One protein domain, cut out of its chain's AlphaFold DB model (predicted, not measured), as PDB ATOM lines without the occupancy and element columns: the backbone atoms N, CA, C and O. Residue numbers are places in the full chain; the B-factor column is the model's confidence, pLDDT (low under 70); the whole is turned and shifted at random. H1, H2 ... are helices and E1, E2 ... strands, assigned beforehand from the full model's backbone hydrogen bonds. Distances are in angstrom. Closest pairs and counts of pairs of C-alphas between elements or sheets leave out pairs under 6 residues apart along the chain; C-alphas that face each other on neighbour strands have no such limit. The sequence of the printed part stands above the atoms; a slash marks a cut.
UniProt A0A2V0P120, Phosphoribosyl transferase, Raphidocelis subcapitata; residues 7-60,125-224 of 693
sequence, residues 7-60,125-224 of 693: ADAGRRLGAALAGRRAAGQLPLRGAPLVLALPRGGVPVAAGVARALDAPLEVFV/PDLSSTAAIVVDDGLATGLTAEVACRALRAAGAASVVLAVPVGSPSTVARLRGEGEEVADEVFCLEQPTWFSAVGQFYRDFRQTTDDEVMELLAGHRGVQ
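This is residues 7 to 60 and 125 to 224 of the 693 residues of the protein "Phosphoribosyl transferase" of Raphidocelis subcapitata (UniProt A0A2V0P120). A five-stranded parallel sheet forms the core of a three-layered domain, with helices H1 and H2 over one face and H3 and H4 over the other. H6 runs alongside H2 at edge strand E2, while the short H5 only grazes the sheet. The printed part has 154 residues, with six named helices and five named strands in the order H1 E1 H2 E2 E3 H3 E4 H4 E5 H5 H6; the sheet's order is E2 E1 E3 E4 E5 and the class is mixed, helices and strands. It is compact, with a radius of gyration of the C-alphas of 14.2 A and spans of 39 by 35 by 29 A.

Start at H1, residues 7 to 22, which is on the sheet at a height of 9.3 A, over E4, residues 159 to 166, and E5, residues 185 to 190. Next look at E1, residues 33 to 36: N 33 is 2.9 A from O 131 of its parallel neighbour E3, residues 131 to 135. H2, residues 41 to 52, lies over E1 and E3 and touches H1, closest at C-alphas Gly 10 and Val 44, 3.7 A. Beside E1 find E2, residues 56 to 58, with N 57 and O 34 at 3.0 A. E3 and E4 are parallel neighbours, with N 134 of E3 and O 161 of E4 2.8 A apart, and E4 and E5 are parallel neighbours too, with N 187 of E5 and O 162 of E4 2.8 A apart; these pairs are within hydrogen-bond range. On the opposite face, H3, residues 143 to 154, runs along the strands at a height of 9.8 A, and H4, residues 169 to 177, lies over E5. E1, H2, E2, then E3, H3, E4, then E4, H4, E5 are strand-helix-strand units, two parallel neighbour strands with a helix between, each with a right-handed crossover. H5, residues 198 to 201, only grazes the sheet. H6, residues 210 to 224, touches residues 42 to 46 of H2 alone, at a shallow tilt of 14 degrees, the same way; the closest C-alphas are those of Val 42 and Val 213, 6.2 A. Every O i to N i+4 pair is within hydrogen-bond range in H1, H3, H4 and H6; H2 has 7 of 8, and H5 is too short for such a pair.

Find C-alpha 7 at (2.927, -39.543, -23.037); from there H1 runs 22.2 A. E4 begins at C-alpha 159, (17.904, -55.402, -10.400), and spans 21.6 A. H3 measures 16.5 A, H2 16.1 A and E5 15.3 A. H6 runs 21.3 A to C-alpha 224 at (7.682, -36.803, -4.964).

The two C-alphas farthest apart, those of Gly 179 and Gly 222, are 41.4 A apart. Residues 61 to 124 are not printed, and C-alphas 60 and 125 stand 13.6 A apart across this cut. Of the links that are printed whole, none is long. Mean pLDDT of the printed part is 88.8, and it is under 70 at residues 177 to 181, 193 to 194 and 196 to 197.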
ATOM      1  N   ALA A   7       3.626 -39.507 -24.316       96.12
ATOM      2  CA  ALA A   7       2.927 -39.543 -23.037       96.12
ATOM      3  C   ALA A   7       1.854 -40.647 -23.019       96.12
ATOM      4  O   ALA A   7       1.662 -41.293 -21.990       96.12
ATOM      5  N   ASP A   8       1.192 -40.923 -24.146       97.88
ATOM      6  CA  ASP A   8       0.268 -42.049 -24.310       97.88
ATOM      7  C   ASP A   8       0.967 -43.397 -24.194       97.88
ATOM      8  O   ASP A   8       0.548 -44.260 -23.419       97.88
ATOM      9  N   ALA A   9       2.091 -43.539 -24.892       97.88
ATOM     10  CA  ALA A   9       2.953 -44.699 -24.765       97.88
ATOM     11  C   ALA A   9       3.425 -44.904 -23.316       97.88
ATOM     12  O   ALA A   9       3.340 -46.017 -22.799       97.88
ATOM     13  N   GLY A  10       3.810 -43.827 -22.622       97.94
ATOM     14  CA  GLY A  10       4.148 -43.843 -21.199       97.94
ATOM     15  C   GLY A  10       2.996 -44.284 -20.293       97.94
ATOM     16  O   GLY A  10       3.201 -45.120 -19.414       97.94
ATOM     17  N   ARG A  11       1.771 -43.778 -20.510       98.12
ATOM     18  CA  ARG A  11       0.571 -44.196 -19.755       98.12
ATOM     19  C   ARG A  11       0.271 -45.683 -19.957       98.12
ATOM     20  O   ARG A  11       0.042 -46.398 -18.982       98.12
ATOM     21  N   ARG A  12       0.296 -46.158 -21.208       98.25
ATOM     22  CA  ARG A  12       0.046 -47.568 -21.560       98.25
ATOM     23  C   ARG A  12       1.132 -48.497 -21.002       98.25
ATOM     24  O   ARG A  12       0.803 -49.555 -20.470       98.25
ATOM     25  N   LEU A  13       2.402 -48.083 -21.063       98.25
ATOM     26  CA  LEU A  13       3.542 -48.821 -20.507       98.25
ATOM     27  C   LEU A  13       3.463 -48.905 -18.982       98.25
ATOM     28  O   LEU A  13       3.556 -49.997 -18.421       98.25
ATOM     29  N   GLY A  14       3.214 -47.772 -18.327       97.69
ATOM     30  CA  GLY A  14       3.049 -47.684 -16.881       97.69
ATOM     31  C   GLY A  14       1.910 -48.558 -16.357       97.69
ATOM     32  O   GLY A  14       2.117 -49.325 -15.422       97.69
ATOM     33  N   ALA A  15       0.736 -48.515 -16.994       97.56
ATOM     34  CA  ALA A  15      -0.409 -49.342 -16.602       97.56
ATOM     35  C   ALA A  15      -0.113 -50.853 -16.702       97.56
ATOM     36  O   ALA A  15      -0.462 -51.618 -15.801       97.56
ATOM     37  N   ALA A  16       0.572 -51.289 -17.765       97.19
ATOM     38  CA  ALA A  16       0.946 -52.691 -17.938       97.19
ATOM     39  C   ALA A  16       2.017 -53.146 -16.925       97.19
ATOM     40  O   ALA A  16       1.904 -54.236 -16.358       97.19
ATOM     41  N   LEU A  17       3.018 -52.303 -16.646       96.25
ATOM     42  CA  LEU A  17       4.024 -52.556 -15.608       96.25
ATOM     43  C   LEU A  17       3.399 -52.609 -14.208       96.25
ATOM     44  O   LEU A  17       3.734 -53.501 -13.432       96.25
ATOM     45  N   ALA A  18       2.463 -51.711 -13.891       94.94
ATOM     46  CA  ALA A  18       1.743 -51.710 -12.619       94.94
ATOM     47  C   ALA A  18       0.937 -53.006 -12.426       94.94
ATOM     48  O   ALA A  18       1.023 -53.632 -11.368       94.94
ATOM     49  N   GLY A  19       0.241 -53.467 -13.473       94.19
ATOM     50  CA  GLY A  19      -0.450 -54.759 -13.473       94.19
ATOM     51  C   GLY A  19       0.494 -55.940 -13.220       94.19
ATOM     52  O   GLY A  19       0.208 -56.790 -12.377       94.19
ATOM     53  N   ARG A  20       1.662 -55.968 -13.880       93.19
ATOM     54  CA  ARG A  20       2.683 -57.003 -13.645       93.19
ATOM     55  C   ARG A  20       3.302 -56.933 -12.247       93.19
ATOM     56  O   ARG A  20       3.506 -57.980 -11.636       93.19
ATOM     57  N   ARG A  21       3.555 -55.734 -11.706       91.00
ATOM     58  CA  ARG A  21       4.042 -55.541 -10.326       91.00
ATOM     59  C   ARG A  21       3.041 -56.100  -9.315       91.00
ATOM     60  O   ARG A  21       3.435 -56.868  -8.445       91.00
ATOM     61  N   ALA A  22       1.755 -55.780  -9.472       90.12
ATOM     62  CA  ALA A  22       0.682 -56.299  -8.621       90.12
ATOM     63  C   ALA A  22       0.530 -57.832  -8.713       90.12
ATOM     64  O   ALA A  22       0.190 -58.477  -7.726       90.12
ATOM     65  N   ALA A  23       0.830 -58.420  -9.875       90.88
ATOM     66  CA  ALA A  23       0.840 -59.867 -10.089       90.88
ATOM     67  C   ALA A  23       2.136 -60.576  -9.629       90.88
ATOM     68  O   ALA A  23       2.246 -61.790  -9.802       90.88
ATOM     69  N   GLY A  24       3.130 -59.857  -9.088       88.06
ATOM     70  CA  GLY A  24       4.431 -60.429  -8.710       88.06
ATOM     71  C   GLY A  24       5.307 -60.860  -9.897       88.06
ATOM     72  O   GLY A  24       6.198 -61.686  -9.736       88.06
ATOM     73  N   GLN A  25       5.047 -60.321 -11.094       87.12
ATOM     74  CA  GLN A  25       5.673 -60.704 -12.371       87.12
ATOM     75  C   GLN A  25       6.818 -59.774 -12.812       87.12
ATOM     76  O   GLN A  25       7.237 -59.823 -13.966       87.12
ATOM     77  N   LEU A  26       7.303 -58.893 -11.932       86.25
ATOM     78  CA  LEU A  26       8.499 -58.080 -12.169       86.25
ATOM     79  C   LEU A  26       9.527 -58.347 -11.059       86.25
ATOM     80  O   LEU A  26       9.122 -58.410  -9.896       86.25
ATOM     81  N   PRO A  27      10.834 -58.437 -11.368       84.31
ATOM     82  CA  PRO A  27      11.892 -58.768 -10.405       84.31
ATOM     83  C   PRO A  27      12.256 -57.607  -9.450       84.31
ATOM     84  O   PRO A  27      13.395 -57.476  -9.014       84.31
ATOM     85  N   LEU A  28      11.293 -56.749  -9.104       83.19
ATOM     86  CA  LEU A  28      11.507 -55.536  -8.314       83.19
ATOM     87  C   LEU A  28      11.454 -55.842  -6.812       83.19
ATOM     88  O   LEU A  28      10.400 -56.185  -6.273       83.19
ATOM     89  N   ARG A  29      12.572 -55.644  -6.107       71.94
ATOM     90  CA  ARG A  29      12.595 -55.609  -4.636       71.94
ATOM     91  C   ARG A  29      12.392 -54.167  -4.163       71.94
ATOM     92  O   ARG A  29      13.233 -53.316  -4.417       71.94
ATOM     93  N   GLY A  30      11.282 -53.900  -3.473       78.12
ATOM     94  CA  GLY A  30      10.977 -52.587  -2.891       78.12
ATOM     95  C   GLY A  30      10.380 -51.565  -3.872       78.12
ATOM     96  O   GLY A  30       9.583 -51.905  -4.757       78.12
ATOM     97  N   ALA A  31      10.712 -50.289  -3.663       84.00
ATOM     98  CA  ALA A  31      10.325 -49.185  -4.539       84.00
ATOM     99  C   ALA A  31      11.373 -49.017  -5.658       84.00
ATOM    100  O   ALA A  31      12.556 -48.878  -5.347       84.00
ATOM    101  N   PRO A  32      10.983 -49.052  -6.945       93.00
ATOM    102  CA  PRO A  32      11.925 -48.878  -8.044       93.00
ATOM    103  C   PRO A  32      12.278 -47.403  -8.273       93.00
ATOM    104  O   PRO A  32      11.486 -46.514  -7.961       93.00
ATOM    105  N   LEU A  33      13.420 -47.154  -8.910       94.62
ATOM    106  CA  LEU A  33      13.755 -45.878  -9.544       94.62
ATOM    107  C   LEU A  33      13.527 -45.999 -11.053       94.62
ATOM    108  O   LEU A  33      14.066 -46.903 -11.693       94.62
ATOM    109  N   VAL A  34      12.741 -45.091 -11.633       97.19
ATOM    110  CA  VAL A  34      12.548 -45.022 -13.086       97.19
ATOM    111  C   VAL A  34      13.633 -44.132 -13.683       97.19
ATOM    112  O   VAL A  34      13.744 -42.958 -13.333       97.19
ATOM    113  N   LEU A  35      14.423 -44.699 -14.593       97.19
ATOM    114  CA  LEU A  35      15.543 -44.050 -15.263       97.19
ATOM    115  C   LEU A  35      15.239 -43.865 -16.749       97.19
ATOM    116  O   LEU A  35      15.164 -44.825 -17.516       97.19
ATOM    117  N   ALA A  36      15.065 -42.616 -17.161       97.44
ATOM    118  CA  ALA A  36      14.785 -42.260 -18.543       97.44
ATOM    119  C   ALA A  36      16.070 -42.122 -19.370       97.44
ATOM    120  O   ALA A  36      16.992 -41.414 -18.958       97.44
ATOM    121  N   LEU A  37      16.091 -42.701 -20.572       96.44
ATOM    122  CA  LEU A  37      17.123 -42.425 -21.574       96.44
ATOM    123  C   LEU A  37      16.752 -41.152 -22.362       96.44
ATOM    124  O   LEU A  37      15.714 -41.117 -23.032       96.44
ATOM    125  N   PRO A  38      17.537 -40.060 -22.280       93.38
ATOM    126  CA  PRO A  38      17.139 -38.788 -22.866       93.38
ATOM    127  C   PRO A  38      17.408 -38.723 -24.380       93.38
ATOM    128  O   PRO A  38      18.449 -39.144 -24.876       93.38
ATOM    129  N   ARG A  39      16.547 -38.084 -25.177       91.25
ATOM    130  CA  ARG A  39      15.410 -37.235 -24.762       91.25
ATOM    131  C   ARG A  39      14.057 -37.939 -24.869       91.25
ATOM    132  O   ARG A  39      13.215 -37.739 -24.003       91.25
ATOM    133  N   GLY A  40      13.875 -38.781 -25.888       92.69
ATOM    134  CA  GLY A  40      12.600 -39.439 -26.191       92.69
ATOM    135  C   GLY A  40      12.075 -40.346 -25.075       92.69
ATOM    136  O   GLY A  40      10.868 -40.399 -24.855       92.69
ATOM    137  N   GLY A  41      12.948 -40.984 -24.294       96.69
ATOM    138  CA  GLY A  41      12.527 -41.789 -23.148       96.69
ATOM    139  C   GLY A  41      11.863 -40.996 -22.019       96.69
ATOM    140  O   GLY A  41      11.078 -41.574 -21.272       96.69
ATOM    141  N   VAL A  42      12.104 -39.683 -21.880       97.69
ATOM    142  CA  VAL A  42      11.659 -38.910 -20.698       97.69
ATOM    143  C   VAL A  42      10.131 -38.764 -20.603       97.69
ATOM    144  O   VAL A  42       9.594 -39.090 -19.542       97.69
ATOM    145  N   PRO A  43       9.380 -38.377 -21.657       97.62
ATOM    146  CA  PRO A  43       7.914 -38.343 -21.584       97.62
ATOM    147  C   PRO A  43       7.276 -39.726 -21.371       97.62
ATOM    148  O   PRO A  43       6.242 -39.831 -20.710       97.62
ATOM    149  N   VAL A  44       7.910 -40.795 -21.871       98.50
ATOM    150  CA  VAL A  44       7.457 -42.182 -21.661       98.50
ATOM    151  C   VAL A  44       7.679 -42.599 -20.202       98.50
ATOM    152  O   VAL A  44       6.753 -43.056 -19.527       98.50
ATOM    153  N   ALA A  45       8.885 -42.369 -19.684       98.25
ATOM    154  CA  ALA A  45       9.273 -42.629 -18.302       98.25
ATOM    155  C   ALA A  45       8.414 -41.845 -17.299       98.25
ATOM    156  O   ALA A  45       8.012 -42.390 -16.276       98.25
ATOM    157  N   ALA A  46       8.034 -40.608 -17.626       97.69
ATOM    158  CA  ALA A  46       7.092 -39.797 -16.857       97.69
ATOM    159  C   ALA A  46       5.661 -40.378 -16.808       97.69
ATOM    160  O   ALA A  46       4.877 -40.016 -15.929       97.69
ATOM    161  N   GLY A  47       5.282 -41.261 -17.735       97.19
ATOM    162  CA  GLY A  47       4.059 -42.062 -17.629       97.19
ATOM    163  C   GLY A  47       4.241 -43.284 -16.722       97.19
ATOM    164  O   GLY A  47       3.386 -43.563 -15.881       97.19
ATOM    165  N   VAL A  48       5.386 -43.965 -16.840       97.88
ATOM    166  CA  VAL A  48       5.749 -45.139 -16.025       97.88
ATOM    167  C   VAL A  48       5.899 -44.786 -14.542       97.88
ATOM    168  O   VAL A  48       5.311 -45.455 -13.696       97.88
ATOM    169  N   ALA A  49       6.625 -43.712 -14.229       96.94
ATOM    170  CA  ALA A  49       6.874 -43.237 -12.870       96.94
ATOM    171  C   ALA A  49       5.574 -42.913 -12.118       96.94
ATOM    172  O   ALA A  49       5.367 -43.412 -11.013       96.94
ATOM    173  N   ARG A  50       4.642 -42.184 -12.754       95.25
ATOM    174  CA  ARG A  50       3.304 -41.912 -12.192       95.25
ATOM    175  C   ARG A  50       2.492 -43.184 -11.945       95.25
ATOM    176  O   ARG A  50       1.798 -43.267 -10.940       95.25
ATOM    177  N   ALA A  51       2.554 -44.163 -12.847       95.38
ATOM    178  CA  ALA A  51       1.777 -45.399 -12.725       95.38
ATOM    179  C   ALA A  51       2.325 -46.374 -11.665       95.38
ATOM    180  O   ALA A  51       1.579 -47.218 -11.171       95.38
ATOM    181  N   LEU A  52       3.615 -46.278 -11.331       92.81
ATOM    182  CA  LEU A  52       4.283 -47.121 -10.332       92.81
ATOM    183  C   LEU A  52       4.480 -46.436  -8.969       92.81
ATOM    184  O   LEU A  52       5.028 -47.077  -8.071       92.81
ATOM    185  N   ASP A  53       4.059 -45.172  -8.845       91.75
ATOM    186  CA  ASP A  53       4.393 -44.246  -7.753       91.75
ATOM    187  C   ASP A  53       5.889 -44.277  -7.401       91.75
ATOM    188  O   ASP A  53       6.313 -44.603  -6.293       91.75
ATOM    189  N   ALA A  54       6.707 -44.034  -8.424       92.50
ATOM    190  CA  ALA A  54       8.154 -44.167  -8.368       92.50
ATOM    191  C   ALA A  54       8.854 -42.833  -8.680       92.50
ATOM    192  O   ALA A  54       8.367 -42.064  -9.518       92.50
ATOM    193  N   PRO A  55      10.019 -42.550  -8.067       93.50
ATOM    194  CA  PRO A  55      10.863 -41.441  -8.487       93.50
ATOM    195  C   PRO A  55      11.298 -41.599  -9.951       93.50
ATOM    196  O   PRO A  55      11.556 -42.706 -10.427       93.50
ATOM    197  N   LEU A  56      11.395 -40.462 -10.643       94.81
ATOM    198  CA  LEU A  56      11.889 -40.340 -12.012       94.81
ATOM    199  C   LEU A  56      13.213 -39.578 -12.008       94.81
ATOM    200  O   LEU A  56      13.292 -38.491 -11.436       94.81
ATOM    201  N   GLU A  57      14.213 -40.109 -12.702       94.25
ATOM    202  CA  GLU A  57      15.476 -39.424 -12.980       94.25
ATOM    203  C   GLU A  57      15.967 -39.767 -14.401       94.25
ATOM    204  O   GLU A  57      15.471 -40.707 -15.026       94.25
ATOM    205  N   VAL A  58      16.912 -39.002 -14.952       94.69
ATOM    206  CA  VAL A  58      17.582 -39.361 -16.216       94.69
ATOM    207  C   VAL A  58      18.833 -40.200 -15.983       94.69
ATOM    208  O   VAL A  58      19.599 -39.945 -15.057       94.69
ATOM    209  N   PHE A  59      19.080 -41.138 -16.896       95.31
ATOM    210  CA  PHE A  59      20.368 -41.804 -17.052       95.31
ATOM    211  C   PHE A  59      20.929 -41.455 -18.436       95.31
ATOM    212  O   PHE A  59      20.373 -41.854 -19.463       95.31
ATOM    213  N   VAL A  60      21.983 -40.635 -18.493       93.12
ATOM    214  CA  VAL A  60      22.457 -40.080 -19.767       93.12
ATOM    215  C   VAL A  60      23.337 -41.083 -20.514       93.12
ATOM    216  O   VAL A  60      24.402 -41.483 -20.046       93.12
ATOM    217  N   PRO A 125      21.279 -41.270  -7.640       81.56
ATOM    218  CA  PRO A 125      20.949 -41.877  -6.355       81.56
ATOM    219  C   PRO A 125      21.679 -43.216  -6.181       81.56
ATOM    220  O   PRO A 125      21.969 -43.889  -7.171       81.56
ATOM    221  N   ASP A 126      21.935 -43.627  -4.937       83.12
ATOM    222  CA  ASP A 126      22.489 -44.958  -4.670       83.12
ATOM    223  C   ASP A 126      21.535 -46.056  -5.174       83.12
ATOM    224  O   ASP A 126      20.348 -46.078  -4.840       83.12
ATOM    225  N   LEU A 127      22.072 -46.964  -5.991       84.12
ATOM    226  CA  LEU A 127      21.335 -48.060  -6.615       84.12
ATOM    227  C   LEU A 127      21.514 -49.396  -5.875       84.12
ATOM    228  O   LEU A 127      20.787 -50.342  -6.177       84.12
ATOM    229  N   SER A 128      22.407 -49.465  -4.877       78.50
ATOM    230  CA  SER A 128      22.824 -50.688  -4.161       78.50
ATOM    231  C   SER A 128      21.677 -51.559  -3.628       78.50
ATOM    232  O   SER A 128      21.796 -52.779  -3.512       78.50
ATOM    233  N   SER A 129      20.548 -50.929  -3.304       76.75
ATOM    234  CA  SER A 129      19.330 -51.554  -2.777       76.75
ATOM    235  C   SER A 129      18.080 -51.256  -3.616       76.75
ATOM    236  O   SER A 129      16.976 -51.651  -3.241       76.75
ATOM    237  N   THR A 130      18.238 -50.585  -4.761       85.12
ATOM    238  CA  THR A 130      17.139 -50.056  -5.577       85.12
ATOM    239  C   THR A 130      17.051 -50.785  -6.914       85.12
ATOM    240  O   THR A 130      18.045 -50.977  -7.612       85.12
ATOM    241  N   ALA A 131      15.836 -51.178  -7.296       90.81
ATOM    242  CA  ALA A 131      15.561 -51.721  -8.620       90.81
ATOM    243  C   ALA A 131      15.473 -50.587  -9.657       90.81
ATOM    244  O   ALA A 131      14.672 -49.665  -9.496       90.81
ATOM    245  N   ALA A 132      16.269 -50.655 -10.722       94.50
ATOM    246  CA  ALA A 132      16.286 -49.665 -11.794       94.50
ATOM    247  C   ALA A 132      15.353 -50.087 -12.940       94.50
ATOM    248  O   ALA A 132      15.512 -51.168 -13.504       94.50
ATOM    249  N   ILE A 133      14.401 -49.231 -13.318       97.06
ATOM    250  CA  ILE A 133      13.563 -49.420 -14.513       97.06
ATOM    251  C   ILE A 133      14.047 -48.453 -15.592       97.06
ATOM    252  O   ILE A 133      13.748 -47.262 -15.535       97.06
ATOM    253  N   VAL A 134      14.794 -48.963 -16.568       97.69
ATOM    254  CA  VAL A 134      15.304 -48.204 -17.717       97.69
ATOM    255  C   VAL A 134      14.191 -48.043 -18.748       97.69
ATOM    256  O   VAL A 134      13.597 -49.037 -19.166       97.69
ATOM    257  N   VAL A 135      13.913 -46.810 -19.172       98.50
ATOM    258  CA  VAL A 135      12.825 -46.494 -20.111       98.50
ATOM    259  C   VAL A 135      13.321 -45.658 -21.291       98.50
ATOM    260  O   VAL A 135      13.999 -44.646 -21.112       98.50
ATOM    261  N   ASP A 136      12.919 -46.063 -22.496       97.44
ATOM    262  CA  ASP A 136      13.152 -45.358 -23.764       97.44
ATOM    263  C   ASP A 136      11.865 -45.340 -24.619       97.44
ATOM    264  O   ASP A 136      10.917 -46.078 -24.328       97.44
ATOM    265  N   ASP A 137      11.802 -44.518 -25.673       95.75
ATOM    266  CA  ASP A 137      10.615 -44.441 -26.545       95.75
ATOM    267  C   ASP A 137      10.464 -45.620 -27.522       95.75
ATOM    268  O   ASP A 137       9.347 -45.916 -27.965       95.75
ATOM    269  N   GLY A 138      11.540 -46.369 -27.766       94.31
ATOM    270  CA  GLY A 138      11.480 -47.700 -28.360       94.31
ATOM    271  C   GLY A 138      12.843 -48.311 -28.686       94.31
ATOM    272  O   GLY A 138      13.873 -47.646 -28.690       94.31
ATOM    273  N   LEU A 139      12.853 -49.609 -29.000       92.06
ATOM    274  CA  LEU A 139      14.076 -50.361 -29.300       92.06
ATOM    275  C   LEU A 139      14.221 -50.624 -30.802       92.06
ATOM    276  O   LEU A 139      13.685 -51.601 -31.323       92.06
ATOM    277  N   ALA A 140      14.975 -49.761 -31.492       81.19
ATOM    278  CA  ALA A 140      15.370 -49.987 -32.886       81.19
ATOM    279  C   ALA A 140      16.549 -50.968 -33.008       81.19
ATOM    280  O   ALA A 140      16.382 -52.052 -33.553       81.19
ATOM    281  N   THR A 141      17.722 -50.595 -32.483       79.38
ATOM    282  CA  THR A 141      18.930 -51.450 -32.417       79.38
ATOM    283  C   THR A 141      19.281 -51.868 -30.984       79.38
ATOM    284  O   THR A 141      20.038 -52.816 -30.760       79.38
ATOM    285  N   GLY A 142      18.756 -51.136 -29.994       86.44
ATOM    286  CA  GLY A 142      18.935 -51.398 -28.568       86.44
ATOM    287  C   GLY A 142      20.314 -51.062 -27.989       86.44
ATOM    288  O   GLY A 142      20.520 -51.307 -26.809       86.44
ATOM    289  N   LEU A 143      21.253 -50.500 -28.761       85.31
ATOM    290  CA  LEU A 143      22.637 -50.292 -28.303       85.31
ATOM    291  C   LEU A 143      22.752 -49.313 -27.116       85.31
ATOM    292  O   LEU A 143      23.523 -49.555 -26.192       85.31
ATOM    293  N   THR A 144      21.968 -48.231 -27.119       89.69
ATOM    294  CA  THR A 144      21.896 -47.267 -26.005       89.69
ATOM    295  C   THR A 144      21.311 -47.902 -24.747       89.69
ATOM    296  O   THR A 144      21.876 -47.751 -23.667       89.69
ATOM    297  N   ALA A 145      20.220 -48.658 -24.894       93.25
ATOM    298  CA  ALA A 145      19.584 -49.386 -23.801       93.25
ATOM    299  C   ALA A 145      20.491 -50.484 -23.225       93.25
ATOM    300  O   ALA A 145      20.549 -50.653 -22.011       93.25
ATOM    301  N   GLU A 146      21.246 -51.189 -24.069       91.12
ATOM    302  CA  GLU A 146      22.208 -52.203 -23.635       91.12
ATOM    303  C   GLU A 146      23.339 -51.601 -22.798       91.12
ATOM    304  O   GLU A 146      23.621 -52.088 -21.702       91.12
ATOM    305  N   VAL A 147      23.959 -50.519 -23.279       91.69
ATOM    306  CA  VAL A 147      25.003 -49.815 -22.521       91.69
ATOM    307  C   VAL A 147      24.438 -49.226 -21.225       91.69
ATOM    308  O   VAL A 147      25.109 -49.306 -20.200       91.69
ATOM    309  N   ALA A 148      23.191 -48.737 -21.221       94.06
ATOM    310  CA  ALA A 148      22.526 -48.289 -19.999       94.06
ATOM    311  C   ALA A 148      22.363 -49.409 -18.964       94.06
ATOM    312  O   ALA A 148      22.762 -49.247 -17.812       94.06
ATOM    313  N   CYS A 149      21.807 -50.554 -19.363       93.69
ATOM    314  CA  CYS A 149      21.529 -51.644 -18.428       93.69
ATOM    315  C   CYS A 149      22.822 -52.248 -17.857       93.69
ATOM    316  O   CYS A 149      22.915 -52.458 -16.645       93.69
ATOM    317  N   ARG A 150      23.855 -52.425 -18.696       89.75
ATOM    318  CA  ARG A 150      25.199 -52.854 -18.267       89.75
ATOM    319  C   ARG A 150      25.825 -51.863 -17.276       89.75
ATOM    320  O   ARG A 150      26.308 -52.284 -16.229       89.75
ATOM    321  N   ALA A 151      25.776 -50.560 -17.568       90.75
ATOM    322  CA  ALA A 151      26.328 -49.521 -16.696       90.75
ATOM    323  C   ALA A 151      25.628 -49.474 -15.326       90.75
ATOM    324  O   ALA A 151      26.287 -49.369 -14.296       90.75
ATOM    325  N   LEU A 152      24.301 -49.620 -15.296       91.81
ATOM    326  CA  LEU A 152      23.519 -49.647 -14.056       91.81
ATOM    327  C   LEU A 152      23.775 -50.911 -13.225       91.81
ATOM    328  O   LEU A 152      23.866 -50.831 -11.999       91.81
ATOM    329  N   ARG A 153      23.963 -52.064 -13.878       89.06
ATOM    330  CA  ARG A 153      24.387 -53.310 -13.223       89.06
ATOM    331  C   ARG A 153      25.796 -53.174 -12.626       89.06
ATOM    332  O   ARG A 153      25.999 -53.555 -11.477       89.06
ATOM    333  N   ALA A 154      26.736 -52.557 -13.347       86.69
ATOM    334  CA  ALA A 154      28.078 -52.246 -12.839       86.69
ATOM    335  C   ALA A 154      28.064 -51.215 -11.689       86.69
ATOM    336  O   ALA A 154      28.863 -51.318 -10.761       86.69
ATOM    337  N   ALA A 155      27.115 -50.273 -11.698       86.19
ATOM    338  CA  ALA A 155      26.851 -49.338 -10.602       86.19
ATOM    339  C   ALA A 155      26.134 -49.977  -9.388       86.19
ATOM    340  O   ALA A 155      25.781 -49.271  -8.444       86.19
ATOM    341  N   GLY A 156      25.917 -51.298  -9.392       87.44
ATOM    342  CA  GLY A 156      25.380 -52.044  -8.253       87.44
ATOM    343  C   GLY A 156      23.856 -52.046  -8.126       87.44
ATOM    344  O   GLY A 156      23.360 -52.349  -7.044       87.44
ATOM    345  N   ALA A 157      23.104 -51.729  -9.189       90.12
ATOM    346  CA  ALA A 157      21.642 -51.800  -9.162       90.12
ATOM    347  C   ALA A 157      21.142 -53.194  -8.740       90.12
ATOM    348  O   ALA A 157      21.508 -54.203  -9.343       90.12
ATOM    349  N   ALA A 158      20.260 -53.246  -7.736       88.38
ATOM    350  CA  ALA A 158      19.781 -54.504  -7.147       88.38
ATOM    351  C   ALA A 158      18.970 -55.386  -8.124       88.38
ATOM    352  O   ALA A 158      18.797 -56.582  -7.895       88.38
ATOM    353  N   SER A 159      18.431 -54.774  -9.179       91.56
ATOM    354  CA  SER A 159      17.904 -55.402 -10.400       91.56
ATOM    355  C   SER A 159      17.758 -54.321 -11.474       91.56
ATOM    356  O   SER A 159      17.605 -53.139 -11.148       91.56
ATOM    357  N   VAL A 160      17.793 -54.712 -12.744       93.69
ATOM    358  CA  VAL A 160      17.645 -53.830 -13.905       93.69
ATOM    359  C   VAL A 160      16.530 -54.366 -14.798       93.69
ATOM    360  O   VAL A 160      16.630 -55.463 -15.333       93.69
ATOM    361  N   VAL A 161      15.471 -53.584 -14.986       95.69
ATOM    362  CA  VAL A 161      14.363 -53.889 -15.900       95.69
ATOM    363  C   VAL A 161      14.401 -52.902 -17.056       95.69
ATOM    364  O   VAL A 161      14.301 -51.698 -16.836       95.69
ATOM    365  N   LEU A 162      14.495 -53.386 -18.292       97.50
ATOM    366  CA  LEU A 162      14.340 -52.553 -19.484       97.50
ATOM    367  C   LEU A 162      12.870 -52.558 -19.908       97.50
ATOM    368  O   LEU A 162      12.320 -53.615 -20.203       97.50
ATOM    369  N   ALA A 163      12.228 -51.393 -19.959       98.00
ATOM    370  CA  ALA A 163      10.819 -51.263 -20.314       98.00
ATOM    371  C   ALA A 163      10.607 -50.247 -21.441       98.00
ATOM    372  O   ALA A 163      10.910 -49.067 -21.286       98.00
ATOM    373  N   VAL A 164      10.032 -50.685 -22.565       98.31
ATOM    374  CA  VAL A 164       9.743 -49.811 -23.716       98.31
ATOM    375  C   VAL A 164       8.342 -50.026 -24.303       98.31
ATOM    376  O   VAL A 164       7.792 -51.130 -24.223       98.31
ATOM    377  N   PRO A 165       7.745 -49.013 -24.957       97.94
ATOM    378  CA  PRO A 165       6.441 -49.167 -25.598       97.94
ATOM    379  C   PRO A 165       6.479 -50.062 -26.840       97.94
ATOM    380  O   PRO A 165       5.541 -50.814 -27.084       97.94
ATOM    381  N   VAL A 166       7.553 -49.996 -27.629       96.50
ATOM    382  CA  VAL A 166       7.668 -50.732 -28.894       96.50
ATOM    383  C   VAL A 166       9.118 -51.081 -29.218       96.50
ATOM    384  O   VAL A 166      10.035 -50.343 -28.858       96.50
ATOM    385  N   GLY A 167       9.349 -52.194 -29.907       92.44
ATOM    386  CA  GLY A 167      10.692 -52.611 -30.303       92.44
ATOM    387  C   GLY A 167      10.701 -53.618 -31.445       92.44
ATOM    388  O   GLY A 167       9.713 -54.316 -31.677       92.44
ATOM    389  N   SER A 168      11.829 -53.695 -32.153       86.62
ATOM    390  CA  SER A 168      12.068 -54.758 -33.130       86.62
ATOM    391  C   SER A 168      12.077 -56.121 -32.421       86.62
ATOM    392  O   SER A 168      12.804 -56.258 -31.430       86.62
ATOM    393  N   PRO A 169      11.333 -57.138 -32.903       85.00
ATOM    394  CA  PRO A 169      11.324 -58.468 -32.298       85.00
ATOM    395  C   PRO A 169      12.724 -59.072 -32.117       85.00
ATOM    396  O   PRO A 169      13.009 -59.581 -31.037       85.00
ATOM    397  N   SER A 170      13.617 -58.943 -33.107       81.19
ATOM    398  CA  SER A 170      14.996 -59.455 -33.017       81.19
ATOM    399  C   SER A 170      15.829 -58.698 -31.983       81.19
ATOM    400  O   SER A 170      16.527 -59.308 -31.180       81.19
ATOM    401  N   THR A 171      15.697 -57.369 -31.900       86.56
ATOM    402  CA  THR A 171      16.389 -56.581 -30.861       86.56
ATOM    403  C   THR A 171      15.889 -56.929 -29.462       86.56
ATOM    404  O   THR A 171      16.691 -57.045 -28.540       86.56
ATOM    405  N   VAL A 172      14.580 -57.122 -29.287       91.25
ATOM    406  CA  VAL A 172      14.014 -57.506 -27.990       91.25
ATOM    407  C   VAL A 172      14.413 -58.941 -27.616       91.25
ATOM    408  O   VAL A 172      14.736 -59.178 -26.456       91.25
ATOM    409  N   ALA A 173      14.458 -59.879 -28.567       87.56
ATOM    410  CA  ALA A 173      14.954 -61.240 -28.341       87.56
ATOM    411  C   ALA A 173      16.444 -61.252 -27.953       87.56
ATOM    412  O   ALA A 173      16.798 -61.783 -26.901       87.56
ATOM    413  N   ARG A 174      17.295 -60.558 -28.721       86.19
ATOM    414  CA  ARG A 174      18.734 -60.403 -28.456       86.19
ATOM    415  C   ARG A 174      19.020 -59.862 -27.052       86.19
ATOM    416  O   ARG A 174      19.914 -60.356 -26.374       86.19
ATOM    417  N   LEU A 175      18.256 -58.858 -26.609       87.62
ATOM    418  CA  LEU A 175      18.386 -58.269 -25.270       87.62
ATOM    419  C   LEU A 175      17.830 -59.169 -24.150       87.62
ATOM    420  O   LEU A 175      18.217 -58.980 -22.999       87.62
ATOM    421  N   ARG A 176      16.949 -60.134 -24.464       88.75
ATOM    422  CA  ARG A 176      16.442 -61.145 -23.514       88.75
ATOM    423  C   ARG A 176      17.389 -62.327 -23.313       88.75
ATOM    424  O   ARG A 176      17.347 -62.912 -22.239       88.75
ATOM    425  N   GLY A 177      18.228 -62.672 -24.293       67.31
ATOM    426  CA  GLY A 177      19.345 -63.593 -24.064       67.31
ATOM    427  C   GLY A 177      19.717 -64.499 -25.235       67.31
ATOM    428  O   GLY A 177      19.181 -65.594 -25.370       67.31
ATOM    429  N   GLU A 178      20.750 -64.099 -25.981       50.12
ATOM    430  CA  GLU A 178      21.530 -64.990 -26.863       50.12
ATOM    431  C   GLU A 178      23.033 -64.999 -26.506       50.12
ATOM    432  O   GLU A 178      23.898 -65.236 -27.345       50.12
ATOM    433  N   GLY A 179      23.371 -64.746 -25.234       51.53
ATOM    434  CA  GLY A 179      24.734 -64.946 -24.726       51.53
ATOM    435  C   GLY A 179      24.995 -64.384 -23.329       51.53
ATOM    436  O   GLY A 179      25.628 -65.046 -22.513       51.53
ATOM    437  N   GLU A 180      24.484 -63.189 -23.034       61.84
ATOM    438  CA  GLU A 180      24.710 -62.478 -21.770       61.84
ATOM    439  C   GLU A 180      23.433 -61.709 -21.389       61.84
ATOM    440  O   GLU A 180      22.879 -60.990 -22.221       61.84
ATOM    441  N   GLU A 181      22.940 -61.867 -20.155       68.44
ATOM    442  CA  GLU A 181      21.752 -61.143 -19.677       68.44
ATOM    443  C   GLU A 181      22.054 -59.650 -19.521       68.44
ATOM    444  O   GLU A 181      22.745 -59.221 -18.593       68.44
ATOM    445  N   VAL A 182      21.496 -58.849 -20.429       84.56
ATOM    446  CA  VAL A 182      21.630 -57.386 -20.420       84.56
ATOM    447  C   VAL A 182      20.788 -56.748 -19.309       84.56
ATOM    448  O   VAL A 182      21.193 -55.735 -18.743       84.56
ATOM    449  N   ALA A 183      19.634 -57.337 -18.990       89.88
ATOM    450  CA  ALA A 183      18.695 -56.905 -17.956       89.88
ATOM    451  C   ALA A 183      17.978 -58.130 -17.354       89.88
ATOM    452  O   ALA A 183      17.867 -59.158 -18.017       89.88
ATOM    453  N   ASP A 184      17.464 -58.006 -16.130       90.56
ATOM    454  CA  ASP A 184      16.729 -59.059 -15.404       90.56
ATOM    455  C   ASP A 184      15.297 -59.273 -15.935       90.56
ATOM    456  O   ASP A 184      14.670 -60.297 -15.679       90.56
ATOM    457  N   GLU A 185      14.754 -58.290 -16.659       92.12
ATOM    458  CA  GLU A 185      13.538 -58.411 -17.472       92.12
ATOM    459  C   GLU A 185      13.609 -57.394 -18.619       92.12
ATOM    460  O   GLU A 185      14.012 -56.242 -18.423       92.12
ATOM    461  N   VAL A 186      13.164 -57.797 -19.814       94.81
ATOM    462  CA  VAL A 186      12.998 -56.894 -20.966       94.81
ATOM    463  C   VAL A 186      11.528 -56.872 -21.359       94.81
ATOM    464  O   VAL A 186      11.027 -57.738 -22.088       94.81
ATOM    465  N   PHE A 187      10.825 -55.848 -20.888       95.88
ATOM    466  CA  PHE A 187       9.412 -55.639 -21.136       95.88
ATOM    467  C   PHE A 187       9.187 -54.723 -22.347       95.88
ATOM    468  O   PHE A 187       9.647 -53.584 -22.398       95.88
ATOM    469  N   CYS A 188       8.445 -55.218 -23.334       96.81
ATOM    470  CA  CYS A 188       8.109 -54.477 -24.544       96.81
ATOM    471  C   CYS A 188       6.635 -54.729 -24.878       96.81
ATOM    472  O   CYS A 188       6.276 -55.887 -25.116       96.81
ATOM    473  N   LEU A 189       5.790 -53.683 -24.848       95.69
ATOM    474  CA  LEU A 189       4.335 -53.837 -25.037       95.69
ATOM    475  C   LEU A 189       4.006 -54.406 -26.417       95.69
ATOM    476  O   LEU A 189       3.235 -55.352 -26.538       95.69
ATOM    477  N   GLU A 190       4.585 -53.795 -27.448       93.19
ATOM    478  CA  GLU A 190       4.307 -54.081 -28.846       93.19
ATOM    479  C   GLU A 190       5.613 -54.570 -29.495       93.19
ATOM    480  O   GLU A 190       6.586 -53.823 -29.593       93.19
ATOM    481  N   GLN A 191       5.641 -55.816 -29.976       92.94
ATOM    482  CA  GLN A 191       6.768 -56.395 -30.732       92.94
ATOM    483  C   GLN A 191       6.306 -56.727 -32.162       92.94
ATOM    484  O   GLN A 191       6.065 -57.889 -32.492       92.94
ATOM    485  N   PRO A 192       6.070 -55.710 -33.004       76.94
ATOM    486  CA  PRO A 192       5.373 -55.891 -34.265       76.94
ATOM    487  C   PRO A 192       6.350 -56.337 -35.369       76.94
ATOM    488  O   PRO A 192       7.382 -55.713 -35.585       76.94
ATOM    489  N   THR A 193       6.022 -57.396 -36.115       68.62
ATOM    490  CA  THR A 193       6.938 -58.028 -37.096       68.62
ATOM    491  C   THR A 193       7.348 -57.125 -38.267       68.62
ATOM    492  O   THR A 193       8.410 -57.302 -38.844       68.62
ATOM    493  N   TRP A 194       6.540 -56.114 -38.587       68.25
ATOM    494  CA  TRP A 194       6.827 -55.030 -39.540       68.25
ATOM    495  C   TRP A 194       7.556 -53.803 -38.938       68.25
ATOM    496  O   TRP A 194       7.395 -52.679 -39.421       68.25
ATOM    497  N   PHE A 195       8.315 -53.966 -37.852       77.62
ATOM    498  CA  PHE A 195       9.098 -52.877 -37.256       77.62
ATOM    499  C   PHE A 195      10.187 -52.375 -38.226       77.62
ATOM    500  O   PHE A 195      10.998 -53.163 -38.698       77.62
ATOM    501  N   SER A 196      10.255 -51.062 -38.489       57.72
ATOM    502  CA  SER A 196      11.391 -50.441 -39.200       57.72
ATOM    503  C   SER A 196      11.987 -49.242 -38.457       57.72
ATOM    504  O   SER A 196      13.200 -49.059 -38.492       57.72
ATOM    505  N   ALA A 197      11.180 -48.431 -37.774       68.81
ATOM    506  CA  ALA A 197      11.654 -47.351 -36.911       68.81
ATOM    507  C   ALA A 197      10.683 -47.113 -35.750       68.81
ATOM    508  O   ALA A 197       9.478 -47.282 -35.912       68.81
ATOM    509  N   VAL A 198      11.188 -46.642 -34.603       81.12
ATOM    510  CA  VAL A 198      10.360 -46.330 -33.420       81.12
ATOM    511  C   VAL A 198       9.227 -45.359 -33.770       81.12
ATOM    512  O   VAL A 198       8.062 -45.635 -33.490       81.12
ATOM    513  N   GLY A 199       9.550 -44.267 -34.472       78.50
ATOM    514  CA  GLY A 199       8.596 -43.209 -34.806       78.50
ATOM    515  C   GLY A 199       7.404 -43.628 -35.670       78.50
ATOM    516  O   GLY A 199       6.403 -42.925 -35.669       78.50
ATOM    517  N   GLN A 200       7.444 -44.779 -36.358       80.38
ATOM    518  CA  GLN A 200       6.297 -45.250 -37.157       80.38
ATOM    519  C   GLN A 200       5.101 -45.693 -36.288       80.38
ATOM    520  O   GLN A 200       4.002 -45.891 -36.801       80.38
ATOM    521  N   PHE A 201       5.320 -45.889 -34.983       87.25
ATOM    522  CA  PHE A 201       4.302 -46.323 -34.024       87.25
ATOM    523  C   PHE A 201       3.695 -45.174 -33.217       87.25
ATOM    524  O   PHE A 201       2.878 -45.431 -32.337       87.25
ATOM    525  N   TYR A 202       4.050 -43.931 -33.538       86.38
ATOM    526  CA  TYR A 202       3.564 -42.716 -32.896       86.38
ATOM    527  C   TYR A 202       2.886 -41.824 -33.938       86.38
ATOM    528  O   TYR A 202       3.415 -41.666 -35.038       86.38
ATOM    529  N   ARG A 203       1.728 -41.233 -33.620       80.94
ATOM    530  CA  ARG A 203       1.114 -40.220 -34.499       80.94
ATOM    531  C   ARG A 203       1.850 -38.888 -34.405       80.94
ATOM    532  O   ARG A 203       2.093 -38.259 -35.431       80.94
ATOM    533  N   ASP A 204       2.250 -38.500 -33.198       84.38
ATOM    534  CA  ASP A 204       3.186 -37.411 -32.948       84.38
ATOM    535  C   ASP A 204       4.520 -37.959 -32.420       84.38
ATOM    536  O   ASP A 204       4.612 -38.490 -31.310       84.38
ATOM    537  N   PHE A 205       5.566 -37.816 -33.235       88.38
ATOM    538  CA  PHE A 205       6.941 -38.189 -32.894       88.38
ATOM    539  C   PHE A 205       7.913 -37.002 -32.987       88.38
ATOM    540  O   PHE A 205       9.110 -37.196 -33.213       88.38
ATOM    541  N   ARG A 206       7.420 -35.763 -32.823       82.56
ATOM    542  CA  ARG A 206       8.265 -34.554 -32.815       82.56
ATOM    543  C   ARG A 206       9.417 -34.684 -31.815       82.56
ATOM    544  O   ARG A 206       9.329 -35.397 -30.819       82.56
ATOM    545  N   GLN A 207      10.533 -34.018 -32.095       77.19
ATOM    546  CA  GLN A 207      11.730 -34.118 -31.265       77.19
ATOM    547  C   GLN A 207      11.514 -33.465 -29.892       77.19
ATOM    548  O   GLN A 207      11.396 -32.245 -29.814       77.19
ATOM    549  N   THR A 208      11.557 -34.267 -28.824       88.19
ATOM    550  CA  THR A 208      11.547 -33.784 -27.434       88.19
ATOM    551  C   THR A 208      12.714 -32.823 -27.184       88.19
ATOM    552  O   THR A 208      13.865 -33.137 -27.520       88.19
ATOM    553  N   THR A 209      12.421 -31.647 -26.622       86.62
ATOM    554  CA  THR A 209      13.410 -30.586 -26.358       86.62
ATOM    555  C   THR A 209      14.090 -30.764 -24.999       86.62
ATOM    556  O   THR A 209      13.655 -31.561 -24.171       86.62
ATOM    557  N   ASP A 210      15.182 -30.031 -24.753       87.75
ATOM    558  CA  ASP A 210      15.804 -30.013 -23.420       87.75
ATOM    559  C   ASP A 210      14.868 -29.370 -22.379       87.75
ATOM    560  O   ASP A 210      14.815 -29.836 -21.244       87.75
ATOM    561  N   ASP A 211      14.090 -28.356 -22.772       88.25
ATOM    562  CA  ASP A 211      13.132 -27.674 -21.894       88.25
ATOM    563  C   ASP A 211      11.985 -28.603 -21.468       88.25
ATOM    564  O   ASP A 211      11.667 -28.676 -20.284       88.25
ATOM    565  N   GLU A 212      11.435 -29.391 -22.400       89.62
ATOM    566  CA  GLU A 212      10.410 -30.406 -22.118       89.62
ATOM    567  C   GLU A 212      10.937 -31.483 -21.150       89.62
ATOM    568  O   GLU A 212      10.241 -31.887 -20.217       89.62
ATOM    569  N   VAL A 213      12.198 -31.913 -21.316       93.25
ATOM    570  CA  VAL A 213      12.867 -32.824 -20.370       93.25
ATOM    571  C   VAL A 213      12.961 -32.197 -18.977       93.25
ATOM    572  O   VAL A 213      12.608 -32.846 -17.991       93.25
ATOM    573  N   MET A 214      13.415 -30.944 -18.878       91.62
ATOM    574  CA  MET A 214      13.565 -30.251 -17.595       91.62
ATOM    575  C   MET A 214      12.216 -30.021 -16.897       91.62
ATOM    576  O   MET A 214      12.122 -30.243 -15.689       91.62
ATOM    577  N   GLU A 215      11.164 -29.658 -17.636       92.25
ATOM    578  CA  GLU A 215       9.805 -29.484 -17.109       92.25
ATOM    579  C   GLU A 215       9.239 -30.799 -16.542       92.25
ATOM    580  O   GLU A 215       8.751 -30.838 -15.407       92.25
ATOM    581  N   LEU A 216       9.369 -31.905 -17.284       93.25
ATOM    582  CA  LEU A 216       8.889 -33.227 -16.859       93.25
ATOM    583  C   LEU A 216       9.603 -33.755 -15.604       93.25
ATOM    584  O   LEU A 216       8.956 -34.377 -14.749       93.25
ATOM    585  N   LEU A 217      10.910 -33.498 -15.484       91.62
ATOM    586  CA  LEU A 217      11.712 -33.848 -14.308       91.62
ATOM    587  C   LEU A 217      11.358 -32.970 -13.101       91.62
ATOM    588  O   LEU A 217      11.152 -33.494 -12.005       91.62
ATOM    589  N   ALA A 218      11.236 -31.653 -13.290       88.56
ATOM    590  CA  ALA A 218      10.846 -30.726 -12.228       88.56
ATOM    591  C   ALA A 218       9.456 -31.065 -11.663       88.56
ATOM    592  O   ALA A 218       9.293 -31.159 -10.445       88.56
ATOM    593  N   GLY A 219       8.484 -31.348 -12.539       85.44
ATOM    594  CA  GLY A 219       7.142 -31.774 -12.141       85.44
ATOM    595  C   GLY A 219       7.133 -33.068 -11.316       85.44
ATOM    596  O   GLY A 219       6.406 -33.156 -10.327       85.44
ATOM    597  N   HIS A 220       7.972 -34.054 -11.658       86.31
ATOM    598  CA  HIS A 220       8.104 -35.281 -10.860       86.31
ATOM    599  C   HIS A 220       8.778 -35.051  -9.507       86.31
ATOM    600  O   HIS A 220       8.293 -35.561  -8.496       86.31
ATOM    601  N   ARG A 221       9.871 -34.276  -9.468       84.06
ATOM    602  CA  ARG A 221      10.581 -33.959  -8.217       84.06
ATOM    603  C   ARG A 221       9.671 -33.211  -7.233       84.06
ATOM    604  O   ARG A 221       9.690 -33.531  -6.047       84.06
ATOM    605  N   GLY A 222       8.822 -32.299  -7.723       75.44
ATOM    606  CA  GLY A 222       7.791 -31.631  -6.919       75.44
ATOM    607  C   GLY A 222       6.811 -32.620  -6.281       75.44
ATOM    608  O   GLY A 222       6.764 -32.721  -5.057       75.44
ATOM    609  N   VAL A 223       6.109 -33.423  -7.089       75.19
ATOM    610  CA  VAL A 223       5.131 -34.418  -6.596       75.19
ATOM    611  C   VAL A 223       5.752 -35.404  -5.597       75.19
ATOM    612  O   VAL A 223       5.163 -35.682  -4.555       75.19
ATOM    613  N   GLN A 224       6.966 -35.894  -5.866       73.06
ATOM    614  CA  GLN A 224       7.682 -36.803  -4.964       73.06
ATOM    615  C   GLN A 224       8.100 -36.129  -3.646       73.06
ATOM    616  O   GLN A 224       8.090 -36.781  -2.602       73.06
TER     617      GLN A 224